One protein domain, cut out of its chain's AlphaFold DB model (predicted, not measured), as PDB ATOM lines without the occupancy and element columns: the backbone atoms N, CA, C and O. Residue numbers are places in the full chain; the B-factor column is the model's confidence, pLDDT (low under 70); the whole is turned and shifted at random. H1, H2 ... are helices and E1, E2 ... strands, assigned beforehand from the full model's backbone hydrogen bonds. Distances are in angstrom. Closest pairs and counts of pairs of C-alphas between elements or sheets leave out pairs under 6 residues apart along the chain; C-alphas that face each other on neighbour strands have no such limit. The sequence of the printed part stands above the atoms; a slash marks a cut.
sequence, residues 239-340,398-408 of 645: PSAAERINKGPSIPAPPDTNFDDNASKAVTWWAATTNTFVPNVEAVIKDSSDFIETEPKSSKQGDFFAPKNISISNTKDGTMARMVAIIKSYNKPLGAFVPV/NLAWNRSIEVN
ATOM      1  N   PRO A 239      25.832 -49.774 -11.947       94.19
ATOM      2  CA  PRO A 239      26.862 -50.730 -11.532       94.19
ATOM      3  C   PRO A 239      28.291 -50.176 -11.672       94.19
ATOM      4  O   PRO A 239      29.097 -50.269 -10.748       94.19
ATOM      5  N   SER A 240      28.587 -49.498 -12.787       93.44
ATOM      6  CA  SER A 240      29.897 -48.875 -13.024       93.44
ATOM      7  C   SER A 240      30.180 -47.683 -12.102       93.44
ATOM      8  O   SER A 240      31.316 -47.488 -11.663       93.44
ATOM      9  N   ALA A 241      29.165 -46.882 -11.770       96.12
ATOM     10  CA  ALA A 241      29.310 -45.788 -10.815       96.12
ATOM     11  C   ALA A 241      29.513 -46.313  -9.383       96.12
ATOM     12  O   ALA A 241      30.374 -45.797  -8.670       96.12
ATOM     13  N   ALA A 242      28.794 -47.364  -8.984       96.75
ATOM     14  CA  ALA A 242      28.968 -48.022  -7.691       96.75
ATOM     15  C   ALA A 242      30.384 -48.591  -7.543       96.75
ATOM     16  O   ALA A 242      31.050 -48.344  -6.537       96.75
ATOM     17  N   GLU A 243      30.894 -49.263  -8.577       95.88
ATOM     18  CA  GLU A 243      32.267 -49.769  -8.601       95.88
ATOM     19  C   GLU A 243      33.300 -48.640  -8.448       95.88
ATOM     20  O   GLU A 243      34.228 -48.747  -7.642       95.88
ATOM     21  N   ARG A 244      33.128 -47.529  -9.177       97.25
ATOM     22  CA  ARG A 244      33.995 -46.348  -9.053       97.25
ATOM     23  C   ARG A 244      33.988 -45.761  -7.640       97.25
ATOM     24  O   ARG A 244      35.051 -45.423  -7.129       97.25
ATOM     25  N   ILE A 245      32.816 -45.645  -7.016       97.88
ATOM     26  CA  ILE A 245      32.670 -45.124  -5.647       97.88
ATOM     27  C   ILE A 245      33.343 -46.062  -4.635       97.88
ATOM     28  O   ILE A 245      34.070 -45.607  -3.751       97.88
ATOM     29  N   ASN A 246      33.166 -47.374  -4.792       97.56
ATOM     30  CA  ASN A 246      33.779 -48.386  -3.928       97.56
ATOM     31  C   ASN A 246      35.309 -48.397  -4.002       97.56
ATOM     32  O   ASN A 246      35.963 -48.611  -2.986       97.56
ATOM     33  N   LYS A 247      35.886 -48.109  -5.174       97.19
ATOM     34  CA  LYS A 247      37.342 -47.947  -5.351       97.19
ATOM     35  C   LYS A 247      37.864 -46.571  -4.915       97.19
ATOM     36  O   LYS A 247      39.077 -46.368  -4.875       97.19
ATOM     37  N   GLY A 248      36.968 -45.621  -4.652       96.00
ATOM     38  CA  GLY A 248      37.298 -44.254  -4.273       96.00
ATOM     39  C   GLY A 248      37.673 -44.088  -2.794       96.00
ATOM     40  O   GLY A 248      37.747 -45.061  -2.041       96.00
ATOM     41  N   PRO A 249      37.908 -42.837  -2.357       95.44
ATOM     42  CA  PRO A 249      38.149 -42.516  -0.953       95.44
ATOM     43  C   PRO A 249      37.013 -42.999  -0.042       95.44
ATOM     44  O   PRO A 249      35.855 -43.038  -0.451       95.44
ATOM     45  N   SER A 250      37.345 -43.332   1.210       94.75
ATOM     46  CA  SER A 250      36.358 -43.754   2.211       94.75
ATOM     47  C   SER A 250      35.272 -42.693   2.409       94.75
ATOM     48  O   SER A 250      35.581 -41.518   2.622       94.75
ATOM     49  N   ILE A 251      34.010 -43.119   2.363       95.88
ATOM     50  CA  ILE A 251      32.855 -42.261   2.641       95.88
ATOM     51  C   ILE A 251      32.463 -42.429   4.115       95.88
ATOM     52  O   ILE A 251      32.343 -43.568   4.576       95.88
ATOM     53  N   PRO A 252      32.248 -41.331   4.871       92.06
ATOM     54  CA  PRO A 252      31.788 -41.413   6.252       92.06
ATOM     55  C   PRO A 252      30.497 -42.222   6.367       92.06
ATOM     56  O   PRO A 252      29.578 -42.043   5.564       92.06
ATOM     57  N   ALA A 253      30.424 -43.091   7.376       87.38
ATOM     58  CA  ALA A 253      29.220 -43.860   7.648       87.38
ATOM     59  C   ALA A 253      28.055 -42.907   7.994       87.38
ATOM     60  O   ALA A 253      28.209 -42.063   8.884       87.38
ATOM     61  N   PRO A 254      26.908 -43.013   7.301       87.31
ATOM     62  CA  PRO A 254      25.688 -42.330   7.705       87.31
ATOM     63  C   PRO A 254      25.259 -42.756   9.122       87.31
ATOM     64  O   PRO A 254      25.481 -43.916   9.492       87.31
ATOM     65  N   PRO A 255      24.626 -41.864   9.910       85.25
ATOM     66  CA  PRO A 255      24.114 -42.209  11.235       85.25
ATOM     67  C   PRO A 255      23.221 -43.452  11.199       85.25
ATOM     68  O   PRO A 255      22.445 -43.623  10.262       85.25
ATOM     69  N   ASP A 256      23.342 -44.304  12.217       81.62
ATOM     70  CA  ASP A 256      22.513 -45.503  12.412       81.62
ATOM     71  C   ASP A 256      22.556 -46.532  11.263       81.62
ATOM     72  O   ASP A 256      21.671 -47.379  11.136       81.62
ATOM     73  N   THR A 257      23.616 -46.506  10.447       83.25
ATOM     74  CA  THR A 257      23.855 -47.504   9.393       83.25
ATOM     75  C   THR A 257      25.145 -48.283   9.628       83.25
ATOM     76  O   THR A 257      26.104 -47.772  10.204       83.25
ATOM     77  N   ASN A 258      25.172 -49.535   9.165       84.38
ATOM     78  CA  ASN A 258      26.343 -50.412   9.239       84.38
ATOM     79  C   ASN A 258      26.679 -50.987   7.855       84.38
ATOM     80  O   ASN A 258      26.770 -52.199   7.680       84.38
ATOM     81  N   PHE A 259      26.766 -50.116   6.848       91.56
ATOM     82  CA  PHE A 259      27.187 -50.512   5.506       91.56
ATOM     83  C   PHE A 259      28.711 -50.515   5.412       91.56
ATOM     84  O   PHE A 259      29.353 -49.528   5.772       91.56
ATOM     85  N   ASP A 260      29.284 -51.590   4.881       88.81
ATOM     86  CA  ASP A 260      30.735 -51.711   4.733       88.81
ATOM     87  C   ASP A 260      31.243 -50.992   3.473       88.81
ATOM     88  O   ASP A 260      32.294 -50.340   3.505       88.81
ATOM     89  N   ASP A 261      30.470 -51.026   2.385       95.25
ATOM     90  CA  ASP A 261      30.843 -50.471   1.083       95.25
ATOM     91  C   ASP A 261      30.518 -48.970   0.938       95.25
ATOM     92  O   ASP A 261      29.625 -48.427   1.593       95.25
ATOM     93  N   ASN A 262      31.271 -48.266   0.089       97.19
ATOM     94  CA  ASN A 262      31.093 -46.826  -0.109       97.19
ATOM     95  C   ASN A 262      29.842 -46.499  -0.931       97.19
ATOM     96  O   ASN A 262      29.250 -45.447  -0.710       97.19
ATOM     97  N   ALA A 263      29.433 -47.355  -1.868       97.62
ATOM     98  CA  ALA A 263      28.274 -47.103  -2.717       97.62
ATOM     99  C   ALA A 263      26.982 -47.055  -1.887       97.62
ATOM    100  O   ALA A 263      26.232 -46.086  -1.989       97.62
ATOM    101  N   SER A 264      26.779 -48.010  -0.977       97.56
ATOM    102  CA  SER A 264      25.659 -48.007  -0.028       97.56
ATOM    103  C   SER A 264      25.666 -46.755   0.858       97.56
ATOM    104  O   SER A 264      24.623 -46.124   1.054       97.56
ATOM    105  N   LYS A 265      26.839 -46.324   1.349       97.75
ATOM    106  CA  LYS A 265      26.978 -45.078   2.135       97.75
ATOM    107  C   LYS A 265      26.631 -43.838   1.307       97.75
ATOM    108  O   LYS A 265      25.898 -42.977   1.786       97.75
ATOM    109  N   ALA A 266      27.123 -43.751   0.071       98.06
ATOM    110  CA  ALA A 266      26.838 -42.658  -0.858       98.06
ATOM    111  C   ALA A 266      25.336 -42.539  -1.139       98.06
ATOM    112  O   ALA A 266      24.748 -41.476  -0.937       98.06
ATOM    113  N   VAL A 267      24.697 -43.647  -1.528       98.25
ATOM    114  CA  VAL A 267      23.253 -43.693  -1.797       98.25
ATOM    115  C   VAL A 267      22.459 -43.288  -0.562       98.25
ATOM    116  O   VAL A 267      21.519 -42.510  -0.684       98.25
ATOM    117  N   THR A 268      22.869 -43.727   0.629       97.88
ATOM    118  CA  THR A 268      22.223 -43.332   1.889       97.88
ATOM    119  C   THR A 268      22.286 -41.821   2.119       97.88
ATOM    120  O   THR A 268      21.266 -41.207   2.428       97.88
ATOM    121  N   TRP A 269      23.452 -41.191   1.933       97.81
ATOM    122  CA  TRP A 269      23.593 -39.739   2.092       97.81
ATOM    123  C   TRP A 269      22.693 -38.957   1.129       97.81
ATOM    124  O   TRP A 269      22.052 -37.981   1.527       97.81
ATOM    125  N   TRP A 270      22.610 -39.396  -0.126       98.19
ATOM    126  CA  TRP A 270      21.710 -38.799  -1.112       98.19
ATOM    127  C   TRP A 270      20.232 -39.048  -0.785       98.19
ATOM    128  O   TRP A 270      19.424 -38.120  -0.856       98.19
ATOM    129  N   ALA A 271      19.874 -40.262  -0.366       97.62
ATOM    130  CA  ALA A 271      18.505 -40.636  -0.022       97.62
ATOM    131  C   ALA A 271      17.978 -39.898   1.219       97.62
ATOM    132  O   ALA A 271      16.817 -39.501   1.237       97.62
ATOM    133  N   ALA A 272      18.831 -39.637   2.213       96.50
ATOM    134  CA  ALA A 272      18.475 -38.917   3.438       96.50
ATOM    135  C   ALA A 272      18.290 -37.397   3.251       96.50
ATOM    136  O   ALA A 272      17.867 -36.697   4.171       96.50
ATOM    137  N   THR A 273      18.637 -36.858   2.083       96.44
ATOM    138  CA  THR A 273      18.557 -35.419   1.799       96.44
ATOM    139  C   THR A 273      17.124 -34.998   1.446       96.44
ATOM    140  O   THR A 273      16.349 -35.810   0.952       96.44
ATOM    141  N   THR A 274      16.732 -33.739   1.671       95.38
ATOM    142  CA  THR A 274      15.356 -33.267   1.402       95.38
ATOM    143  C   THR A 274      14.965 -33.388  -0.076       95.38
ATOM    144  O   THR A 274      15.798 -33.210  -0.965       95.38
ATOM    145  N   ASN A 275      13.686 -33.658  -0.361       93.69
ATOM    146  CA  ASN A 275      13.177 -33.799  -1.737       93.69
ATOM    147  C   ASN A 275      13.267 -32.491  -2.543       93.69
ATOM    148  O   ASN A 275      13.463 -32.513  -3.748       93.69
ATOM    149  N   THR A 276      13.211 -31.338  -1.881       90.19
ATOM    150  CA  THR A 276      13.364 -30.013  -2.506       90.19
ATOM    151  C   THR A 276      14.790 -29.678  -2.944       90.19
ATOM    152  O   THR A 276      14.982 -28.683  -3.639       90.19
ATOM    153  N   PHE A 277      15.779 -30.489  -2.550       96.44
ATOM    154  CA  PHE A 277      17.171 -30.386  -3.003       96.44
ATOM    155  C   PHE A 277      17.611 -31.611  -3.814       96.44
ATOM    156  O   PHE A 277      18.355 -31.484  -4.782       96.44
ATOM    157  N   VAL A 278      17.128 -32.800  -3.445       97.88
ATOM    158  CA  VAL A 278      17.359 -34.066  -4.156       97.88
ATOM    159  C   VAL A 278      15.998 -34.691  -4.455       97.88
ATOM    160  O   VAL A 278      15.520 -35.499  -3.650       97.88
ATOM    161  N   PRO A 279      15.345 -34.306  -5.566       96.44
ATOM    162  CA  PRO A 279      13.980 -34.730  -5.893       96.44
ATOM    163  C   PRO A 279      13.821 -36.242  -5.976       96.44
ATOM    164  O   PRO A 279      12.845 -36.807  -5.486       96.44
ATOM    165  N   ASN A 280      14.820 -36.908  -6.544       98.25
ATOM    166  CA  ASN A 280      14.881 -38.352  -6.659       98.25
ATOM    167  C   ASN A 280      16.336 -38.816  -6.749       98.25
ATOM    168  O   ASN A 280      17.223 -38.076  -7.185       98.25
ATOM    169  N   VAL A 281      16.562 -40.069  -6.370       98.75
ATOM    170  CA  VAL A 281      17.803 -40.793  -6.666       98.75
ATOM    171  C   VAL A 281      17.466 -41.823  -7.735       98.75
ATOM    172  O   VAL A 281      16.496 -42.567  -7.595       98.75
ATOM    173  N   GLU A 282      18.227 -41.842  -8.825       98.44
ATOM    174  CA  GLU A 282      18.023 -42.798  -9.916       98.44
ATOM    175  C   GLU A 282      18.952 -43.999  -9.742       98.44
ATOM    176  O   GLU A 282      20.143 -43.826  -9.475       98.44
ATOM    177  N   ALA A 283      18.424 -45.213  -9.899       97.69
ATOM    178  CA  ALA A 283      19.211 -46.440  -9.832       97.69
ATOM    179  C   ALA A 283      19.042 -47.254 -11.116       97.69
ATOM    180  O   ALA A 283      17.926 -47.583 -11.516       97.69
ATOM    181  N   VAL A 284      20.157 -47.623 -11.747       95.81
ATOM    182  CA  VAL A 284      20.148 -48.483 -12.937       95.81
ATOM    183  C   VAL A 284      20.101 -49.941 -12.489       95.81
ATOM    184  O   VAL A 284      21.134 -50.587 -12.337       95.81
ATOM    185  N   ILE A 285      18.890 -50.441 -12.256       95.00
ATOM    186  CA  ILE A 285      18.583 -51.853 -12.001       95.00
ATOM    187  C   ILE A 285      17.838 -52.426 -13.213       95.00
ATOM    188  O   ILE A 285      16.971 -51.754 -13.771       95.00
ATOM    189  N   LYS A 286      18.186 -53.643 -13.644       95.44
ATOM    190  CA  LYS A 286      17.602 -54.260 -14.850       95.44
ATOM    191  C   LYS A 286      16.673 -55.424 -14.566       95.44
ATOM    192  O   LYS A 286      15.711 -55.608 -15.298       95.44
ATOM    193  N   ASP A 287      16.919 -56.193 -13.516       95.00
ATOM    194  CA  ASP A 287      16.048 -57.293 -13.115       95.00
ATOM    195  C   ASP A 287      16.052 -57.476 -11.589       95.00
ATOM    196  O   ASP A 287      16.609 -56.671 -10.841       95.00
ATOM    197  N   SER A 288      15.384 -58.526 -11.109       95.69
ATOM    198  CA  SER A 288      15.312 -58.845  -9.680       95.69
ATOM    199  C   SER A 288      16.329 -59.891  -9.215       95.69
ATOM    200  O   SER A 288      16.175 -60.436  -8.123       95.69
ATOM    201  N   SER A 289      17.367 -60.190 -10.001       93.44
ATOM    202  CA  SER A 289      18.357 -61.233  -9.673       93.44
ATOM    203  C   SER A 289      19.191 -60.932  -8.417       93.44
ATOM    204  O   SER A 289      19.740 -61.846  -7.793       93.44
ATOM    205  N   ASP A 290      19.244 -59.664  -8.013       94.06
ATOM    206  CA  ASP A 290      19.957 -59.181  -6.829       94.06
ATOM    207  C   ASP A 290      19.130 -59.218  -5.531       94.06
ATOM    208  O   ASP A 290      19.671 -59.012  -4.436       94.06
ATOM    209  N   PHE A 291      17.836 -59.538  -5.624       96.75
ATOM    210  CA  PHE A 291      16.998 -59.822  -4.459       96.75
ATOM    211  C   PHE A 291      17.151 -61.281  -4.013       96.75
ATOM    212  O   PHE A 291      17.329 -62.185  -4.831       96.75
ATOM    213  N   ILE A 292      17.084 -61.519  -2.703       97.69
ATOM    214  CA  ILE A 292      17.232 -62.854  -2.101       97.69
ATOM    215  C   ILE A 292      15.956 -63.671  -2.317       97.69
ATOM    216  O   ILE A 292      16.010 -64.815  -2.766       97.69
ATOM    217  N   GLU A 293      14.804 -63.072  -2.028       98.06
ATOM    218  CA  GLU A 293      13.488 -63.660  -2.223       98.06
ATOM    219  C   GLU A 293      12.703 -62.914  -3.298       98.06
ATOM    220  O   GLU A 293      12.407 -61.716  -3.187       98.06
ATOM    221  N   THR A 294      12.299 -63.671  -4.314       97.94
ATOM    222  CA  THR A 294      11.453 -63.211  -5.414       97.94
ATOM    223  C   THR A 294      10.255 -64.140  -5.606       97.94
ATOM    224  O   THR A 294      10.207 -65.252  -5.071       97.94
ATOM    225  N   GLU A 295       9.266 -63.667  -6.354       97.88
ATOM    226  CA  GLU A 295       8.088 -64.416  -6.776       97.88
ATOM    227  C   GLU A 295       7.809 -64.168  -8.268       97.88
ATOM    228  O   GLU A 295       7.989 -63.041  -8.741       97.88
ATOM    229  N   PRO A 296       7.397 -65.191  -9.037       98.12
ATOM    230  CA  PRO A 296       7.034 -65.004 -10.435       98.12
ATOM    231  C   PRO A 296       5.730 -64.203 -10.545       98.12
ATOM    232  O   PRO A 296       4.769 -64.449  -9.813       98.12
ATOM    233  N   LYS A 297       5.689 -63.260 -11.484       98.19
ATOM    234  CA  LYS A 297       4.512 -62.474 -11.864       98.19
ATOM    235  C   LYS A 297       4.416 -62.387 -13.381       98.19
ATOM    236  O   LYS A 297       5.408 -62.546 -14.084       98.19
ATOM    237  N   SER A 298       3.220 -62.072 -13.855       97.69
ATOM    238  CA  SER A 298       2.936 -61.867 -15.273       97.69
ATOM    239  C   SER A 298       2.255 -60.519 -15.462       97.69
ATOM    240  O   SER A 298       1.434 -60.103 -14.641       97.69
ATOM    241  N   SER A 299       2.582 -59.837 -16.553       97.19
ATOM    242  CA  SER A 299       1.849 -58.671 -17.045       97.19
ATOM    243  C   SER A 299       1.605 -58.816 -18.547       97.19
ATOM    244  O   SER A 299       2.067 -59.773 -19.168       97.19
ATOM    245  N   LYS A 300       0.899 -57.853 -19.155       95.69
ATOM    246  CA  LYS A 300       0.759 -57.806 -20.619       95.69
ATOM    247  C   LYS A 300       2.113 -57.757 -21.343       95.69
ATOM    248  O   LYS A 300       2.240 -58.255 -22.450       95.69
ATOM    249  N   GLN A 301       3.138 -57.228 -20.675       95.50
ATOM    250  CA  GLN A 301       4.498 -57.097 -21.199       95.50
ATOM    251  C   GLN A 301       5.376 -58.326 -20.895       95.50
ATOM    252  O   GLN A 301       6.598 -58.262 -21.014       95.50
ATOM    253  N   GLY A 302       4.765 -59.438 -20.477       95.81
ATOM    254  CA  GLY A 302       5.430 -60.712 -20.231       95.81
ATOM    255  C   GLY A 302       5.675 -61.032 -18.758       95.81
ATOM    256  O   GLY A 302       5.319 -60.279 -17.843       95.81
ATOM    257  N   ASP A 303       6.274 -62.201 -18.551       97.25
ATOM    258  CA  ASP A 303       6.613 -62.732 -17.237       97.25
ATOM    259  C   ASP A 303       7.872 -62.072 -16.672       97.25
ATOM    260  O   ASP A 303       8.825 -61.764 -17.389       97.25
ATOM    261  N   PHE A 304       7.890 -61.887 -15.357       97.56
ATOM    262  CA  PHE A 304       9.022 -61.341 -14.623       97.56
ATOM    263  C   PHE A 304       9.058 -61.898 -13.201       97.56
ATOM    264  O   PHE A 304       8.081 -62.436 -12.685       97.56
ATOM    265  N   PHE A 305      10.194 -61.735 -12.531       97.81
ATOM    266  CA  PHE A 305      10.301 -62.002 -11.100       97.81
ATOM    267  C   PHE A 305      10.200 -60.684 -10.343       97.81
ATOM    268  O   PHE A 305      10.959 -59.761 -10.619       97.81
ATOM    269  N   ALA A 306       9.264 -60.595  -9.405       98.19
ATOM    270  CA  ALA A 306       9.132 -59.473  -8.485       98.19
ATOM    271  C   ALA A 306       9.852 -59.791  -7.171       98.19
ATOM    272  O   ALA A 306       9.802 -60.940  -6.725       98.19
ATOM    273  N   PRO A 307      10.472 -58.816  -6.492       98.06
ATOM    274  CA  PRO A 307      10.903 -59.028  -5.118       98.06
ATOM    275  C   PRO A 307       9.676 -59.210  -4.216       98.06
ATOM    276  O   PRO A 307       8.684 -58.496  -4.363       98.06
ATOM    277  N   LYS A 308       9.736 -60.134  -3.249       97.69
ATOM    278  CA  LYS A 308       8.632 -60.287  -2.279       97.69
ATOM    279  C   LYS A 308       8.440 -59.047  -1.405       97.69
ATOM    280  O   LYS A 308       7.348 -58.788  -0.913       97.69
ATOM    281  N   ASN A 309       9.526 -58.324  -1.160       97.25
ATOM    282  CA  ASN A 309       9.553 -57.016  -0.526       97.25
ATOM    283  C   ASN A 309      10.868 -56.312  -0.891       97.25
ATOM    284  O   ASN A 309      11.839 -56.959  -1.285       97.25
ATOM    285  N   ILE A 310      10.907 -54.997  -0.724       96.31
ATOM    286  CA  ILE A 310      12.060 -54.153  -1.059       96.31
ATOM    287  C   ILE A 310      12.916 -53.794   0.167       96.31
ATOM    288  O   ILE A 310      13.584 -52.763   0.180       96.31
ATOM    289  N   SER A 311      12.886 -54.610   1.227       96.94
ATOM    290  CA  SER A 311      13.700 -54.346   2.412       96.94
ATOM    291  C   SER A 311      15.184 -54.558   2.118       96.94
ATOM    292  O   SER A 311      15.575 -55.397   1.305       96.94
ATOM    293  N   ILE A 312      16.033 -53.857   2.870       96.12
ATOM    294  CA  ILE A 312      17.488 -54.044   2.823       96.12
ATOM    295  C   ILE A 312      17.855 -55.516   3.085       96.12
ATOM    296  O   ILE A 312      18.705 -56.067   2.390       96.12
ATOM    297  N   SER A 313      17.162 -56.191   4.011       96.25
ATOM    298  CA  SER A 313      17.410 -57.601   4.340       96.25
ATOM    299  C   SER A 313      17.062 -58.581   3.215       96.25
ATOM    300  O   SER A 313      17.484 -59.729   3.286       96.25
ATOM    301  N   ASN A 314      16.306 -58.158   2.196       97.81
ATOM    302  CA  ASN A 314      15.967 -58.972   1.029       97.81
ATOM    303  C   ASN A 314      16.918 -58.749  -0.163       97.81
ATOM    304  O   ASN A 314      16.586 -59.075  -1.300       97.81
ATOM    305  N   THR A 315      18.094 -58.166   0.050       97.00
ATOM    306  CA  THR A 315      19.011 -57.810  -1.043       97.00
ATOM    307  C   THR A 315      20.421 -58.284  -0.748       97.00
ATOM    308  O   THR A 315      20.846 -58.304   0.407       97.00
ATOM    309  N   LYS A 316      21.167 -58.635  -1.793       94.69
ATOM    310  CA  LYS A 316      22.600 -58.931  -1.685       94.69
ATOM    311  C   LYS A 316      23.391 -57.640  -1.444       94.69
ATOM    312  O   LYS A 316      23.100 -56.612  -2.057       94.69
ATOM    313  N   ASP A 317      24.391 -57.679  -0.569       92.69
ATOM    314  CA  ASP A 317      25.213 -56.502  -0.264       92.69
ATOM    315  C   ASP A 317      25.951 -55.975  -1.508       92.69
ATOM    316  O   ASP A 317      26.371 -56.747  -2.369       92.69
ATOM    317  N   GLY A 318      26.088 -54.650  -1.615       89.81
ATOM    318  CA  GLY A 318      26.802 -53.987  -2.713       89.81
ATOM    319  C   GLY A 318      26.128 -54.042  -4.094       89.81
ATOM    320  O   GLY A 318      26.709 -53.559  -5.063       89.81
ATOM    321  N   THR A 319      24.924 -54.607  -4.204       94.44
ATOM    322  CA  THR A 319      24.208 -54.776  -5.483       94.44
ATOM    323  C   THR A 319      23.250 -53.630  -5.806       94.44
ATOM    324  O   THR A 319      22.934 -52.800  -4.950       94.44
ATOM    325  N   MET A 320      22.709 -53.597  -7.028       95.62
ATOM    326  CA  MET A 320      21.734 -52.566  -7.397       95.62
ATOM    327  C   MET A 320      20.403 -52.710  -6.655       95.62
ATOM    328  O   MET A 320      19.788 -51.696  -6.320       95.62
ATOM    329  N   ALA A 321      19.997 -53.935  -6.298       97.00
ATOM    330  CA  ALA A 321      18.845 -54.138  -5.419       97.00
ATOM    331  C   ALA A 321      19.068 -53.512  -4.034       97.00
ATOM    332  O   ALA A 321      18.150 -52.897  -3.491       97.00
ATOM    333  N   ARG A 322      20.293 -53.588  -3.482       97.19
ATOM    334  CA  ARG A 322      20.645 -52.903  -2.225       97.19
ATOM    335  C   ARG A 322      20.491 -51.389  -2.353       97.19
ATOM    336  O   ARG A 322      19.911 -50.779  -1.459       97.19
ATOM    337  N   MET A 323      20.942 -50.796  -3.461       98.06
ATOM    338  CA  MET A 323      20.782 -49.354  -3.702       98.06
ATOM    339  C   MET A 323      19.303 -48.953  -3.745       98.06
ATOM    340  O   MET A 323      18.913 -47.990  -3.088       98.06
ATOM    341  N   VAL A 324      18.467 -49.726  -4.446       98.38
ATOM    342  CA  VAL A 324      17.008 -49.530  -4.480       98.38
ATOM    343  C   VAL A 324      16.403 -49.603  -3.077       98.38
ATOM    344  O   VAL A 324      15.685 -48.690  -2.673       98.38
ATOM    345  N   ALA A 325      16.727 -50.643  -2.304       98.25
ATOM    346  CA  ALA A 325      16.204 -50.816  -0.950       98.25
ATOM    347  C   ALA A 325      16.599 -49.667  -0.006       98.25
ATOM    348  O   ALA A 325      15.774 -49.225   0.792       98.25
ATOM    349  N   ILE A 326      17.829 -49.148  -0.122       97.81
ATOM    350  CA  ILE A 326      18.284 -47.974   0.639       97.81
ATOM    351  C   ILE A 326      17.484 -46.731   0.243       97.81
ATOM    352  O   ILE A 326      16.986 -46.031   1.113       97.81
ATOM    353  N   ILE A 327      17.316 -46.449  -1.053       98.12
ATOM    354  CA  ILE A 327      16.529 -45.289  -1.512       98.12
ATOM    355  C   ILE A 327      15.126 -45.339  -0.896       98.12
ATOM    356  O   ILE A 327      14.658 -44.376  -0.281       98.12
ATOM    357  N   LYS A 328      14.479 -46.502  -0.988       97.44
ATOM    358  CA  LYS A 328      13.110 -46.683  -0.509       97.44
ATOM    359  C   LYS A 328      12.993 -46.691   1.015       97.44
ATOM    360  O   LYS A 328      11.988 -46.201   1.518       97.44
ATOM    361  N   SER A 329      14.011 -47.120   1.769       96.06
ATOM    362  CA  SER A 329      13.976 -47.055   3.241       96.06
ATOM    363  C   SER A 329      13.921 -45.626   3.796       96.06
ATOM    364  O   SER A 329      13.544 -45.441   4.949       96.06
ATOM    365  N   TYR A 330      14.277 -44.621   2.988       95.19
ATOM    366  CA  TYR A 330      14.168 -43.197   3.328       95.19
ATOM    367  C   TYR A 330      12.929 -42.516   2.719       95.19
ATOM    368  O   TYR A 330      12.836 -41.292   2.754       95.19
ATOM    369  N   ASN A 331      11.992 -43.269   2.125       95.38
ATOM    370  CA  ASN A 331      10.869 -42.731   1.335       95.38
ATOM    371  C   ASN A 331      11.311 -41.764   0.215       95.38
ATOM    372  O   ASN A 331      10.530 -40.930  -0.248       95.38
ATOM    373  N   LYS A 332      12.567 -41.864  -0.240       97.94
ATOM    374  CA  LYS A 332      13.088 -41.072  -1.354       97.94
ATOM    375  C   LYS A 332      12.443 -41.579  -2.650       97.94
ATOM    376  O   LYS A 332      12.459 -42.792  -2.878       97.94
ATOM    377  N   PRO A 333      11.902 -40.700  -3.518       98.38
ATOM    378  CA  PRO A 333      11.468 -41.119  -4.842       98.38
ATOM    379  C   PRO A 333      12.584 -41.840  -5.603       98.38
ATOM    380  O   PRO A 333      13.691 -41.315  -5.763       98.38
ATOM    381  N   LEU A 334      12.274 -43.048  -6.068       98.75
ATOM    382  CA  LEU A 334      13.158 -43.831  -6.922       98.75
ATOM    383  C   LEU A 334      12.940 -43.422  -8.380       98.75
ATOM    384  O   LEU A 334      11.816 -43.501  -8.882       98.75
ATOM    385  N   GLY A 335      14.013 -42.989  -9.040       98.44
ATOM    386  CA  GLY A 335      14.040 -42.769 -10.484       98.44
ATOM    387  C   GLY A 335      14.430 -44.031 -11.248       98.44
ATOM    388  O   GLY A 335      15.301 -44.775 -10.789       98.44
ATOM    389  N   ALA A 336      13.832 -44.236 -12.420       97.88
ATOM    390  CA  ALA A 336      14.264 -45.232 -13.393       97.88
ATOM    391  C   ALA A 336      14.119 -44.707 -14.827       97.88
ATOM    392  O   ALA A 336      13.181 -43.974 -15.151       97.88
ATOM    393  N   PHE A 337      15.034 -45.134 -15.696       97.62
ATOM    394  CA  PHE A 337      14.910 -44.957 -17.137       97.62
ATOM    395  C   PHE A 337      14.278 -46.202 -17.760       97.62
ATOM    396  O   PHE A 337      14.809 -47.310 -17.607       97.62
ATOM    397  N   VAL A 338      13.175 -46.009 -18.479       98.00
ATOM    398  CA  VAL A 338      12.496 -47.056 -19.245       98.00
ATOM    399  C   VAL A 338      12.908 -46.907 -20.714       98.00
ATOM    400  O   VAL A 338      12.493 -45.943 -21.359       98.00
ATOM    401  N   PRO A 339      13.750 -47.813 -21.247       96.00
ATOM    402  CA  PRO A 339      14.218 -47.717 -22.623       96.00
ATOM    403  C   PRO A 339      13.084 -48.034 -23.605       96.00
ATOM    404  O   PRO A 339      12.341 -48.981 -23.391       96.00
ATOM    405  N   VAL A 340      12.981 -47.274 -24.695       95.75
ATOM    406  CA  VAL A 340      12.084 -47.574 -25.824       95.75
ATOM    407  C   VAL A 340      12.944 -47.690 -27.084       95.75
ATOM    408  O   VAL A 340      13.748 -46.786 -27.306       95.75
ATOM    409  N   ASN A 398       8.998 -53.441 -18.598       97.94
ATOM    410  CA  ASN A 398       7.833 -53.987 -17.901       97.94
ATOM    411  C   ASN A 398       7.388 -53.055 -16.758       97.94
ATOM    412  O   ASN A 398       7.989 -52.996 -15.680       97.94
ATOM    413  N   LEU A 399       6.294 -52.323 -16.964       98.44
ATOM    414  CA  LEU A 399       5.807 -51.318 -16.015       98.44
ATOM    415  C   LEU A 399       5.273 -51.940 -14.717       98.44
ATOM    416  O   LEU A 399       5.356 -51.327 -13.651       98.44
ATOM    417  N   ALA A 400       4.777 -53.180 -14.768       98.38
ATOM    418  CA  ALA A 400       4.393 -53.921 -13.568       98.38
ATOM    419  C   ALA A 400       5.619 -54.291 -12.716       98.38
ATOM    420  O   ALA A 400       5.556 -54.215 -11.486       98.38
ATOM    421  N   TRP A 401       6.749 -54.620 -13.351       98.38
ATOM    422  CA  TRP A 401       8.008 -54.835 -12.640       98.38
ATOM    423  C   TRP A 401       8.535 -53.543 -12.009       98.38
ATOM    424  O   TRP A 401       8.837 -53.544 -10.816       98.38
ATOM    425  N   ASN A 402       8.536 -52.424 -12.741       98.38
ATOM    426  CA  ASN A 402       8.901 -51.109 -12.187       98.38
ATOM    427  C   ASN A 402       8.091 -50.773 -10.923       98.38
ATOM    428  O   ASN A 402       8.625 -50.253  -9.943       98.38
ATOM    429  N   ARG A 403       6.797 -51.117 -10.893       97.69
ATOM    430  CA  ARG A 403       5.980 -50.948  -9.681       97.69
ATOM    431  C   ARG A 403       6.287 -51.932  -8.571       97.69
ATOM    432  O   ARG A 403       6.133 -51.564  -7.412       97.69
ATOM    433  N   SER A 404       6.746 -53.140  -8.886       98.00
ATOM    434  CA  SER A 404       7.159 -54.116  -7.870       98.00
ATOM    435  C   SER A 404       8.387 -53.679  -7.062       98.00
ATOM    436  O   SER A 404       8.564 -54.141  -5.940       98.00
ATOM    437  N   ILE A 405       9.191 -52.759  -7.606       97.88
ATOM    438  CA  ILE A 405      10.306 -52.095  -6.911       97.88
ATOM    439  C   ILE A 405       9.981 -50.641  -6.516       97.88
ATOM    440  O   ILE A 405      10.871 -49.886  -6.138       97.88
ATOM    441  N   GLU A 406       8.705 -50.247  -6.594       97.69
ATOM    442  CA  GLU A 406       8.191 -48.930  -6.198       97.69
ATOM    443  C   GLU A 406       8.882 -47.725  -6.868       97.69
ATOM    444  O   GLU A 406       9.139 -46.706  -6.217       97.69
ATOM    445  N   VAL A 407       9.166 -47.818  -8.174       98.50
ATOM    446  CA  VAL A 407       9.664 -46.684  -8.977       98.50
ATOM    447  C   VAL A 407       8.631 -45.562  -9.013       98.50
ATOM    448  O   VAL A 407       7.468 -45.799  -9.339       98.50
ATOM    449  N   ASN A 408       9.066 -44.334  -8.731       98.56
ATOM    450  CA  ASN A 408       8.208 -43.153  -8.661       98.56
ATOM    451  C   ASN A 408       8.406 -42.188  -9.834       98.56
ATOM    452  O   ASN A 408       7.436 -41.611 -10.312       98.56
TER     453      ASN A 408
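Overview. This is residues 239 to 340 and 398 to 408 of the 645 residues of the protein "GP-PDE domain-containing protein" of Proteus sp. ZN5 (UniProt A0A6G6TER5). Helix H3 lies in the middle, with H2 beside it and the small parallel strand pair E1 and E4 packed on it. H1 packs on H2, about perpendicular to it, and these two helices lie toward one end of the longest axis, while toward the other end lies the hairpin of E2 and E3 with H4 packed on it. The printed part has 113 residues with four named helices and four named strands, in the order H1 H2 E1 E2 E3 H3 E4 H4; the class is mixed, with 53 residues, under half, in named elements. It is compact, with a radius of gyration of the C-alphas of 14.1 A and spans of 44 by 30 by 25 A.

Arrangement. E2, residues 294 to 299, and E3, residues 302 to 307, form an antiparallel hairpin at 148 degrees; N 295 and O 306, 2.8 A apart, are within hydrogen-bond range. H4, residues 399 to 404, comes closest to E3 at the C-alphas of Ser 404 and Ala 306, 5.7 A apart. H3, residues 320 to 329, is apart from H4. E1, residues 281 to 283, and E4, residues 334 to 337, are parallel neighbours at 50 degrees, with N 335 and O 281 within hydrogen-bond range at 2.9 A. The closest C-alphas of E1 and H3 are those of Ala 283 and Val 324, 6.6 A apart. H2, residues 262 to 271, touches H3, closest at the C-alphas of Ala 271 and Ile 327, 5.3 A apart; they run the same way at a shallow tilt of 34 degrees, only just short of steep. H1, residues 239 to 246, touches H2, closest at the C-alphas of Asn 246 and Asn 262, 4.9 A apart, about perpendicular at 77 degrees. In H1, H2, H3 and H4 every O i to N i+4 pair is within hydrogen-bond range.

Along the chain. H1 begins at C-alpha 239 (26.862, -50.730, -11.532), and H4 ends at C-alpha 404 (7.159, -54.116, -7.870). From first to last C-alpha E3 measures 16.2 A, E2 15.8 A, H3 14.3 A and H2 14.0 A.

Size, cuts and confidence. The C-alphas farthest apart, of Pro 249 and Lys 300, are 44.9 A apart. Residues 341 to 397 are not printed, and C-alphas 340 and 398 are 11.0 A apart across this cut. The links H1 to H2 and E3 to H3 are long. Mean pLDDT of the printed part is 96.0, and no printed residue is under 70.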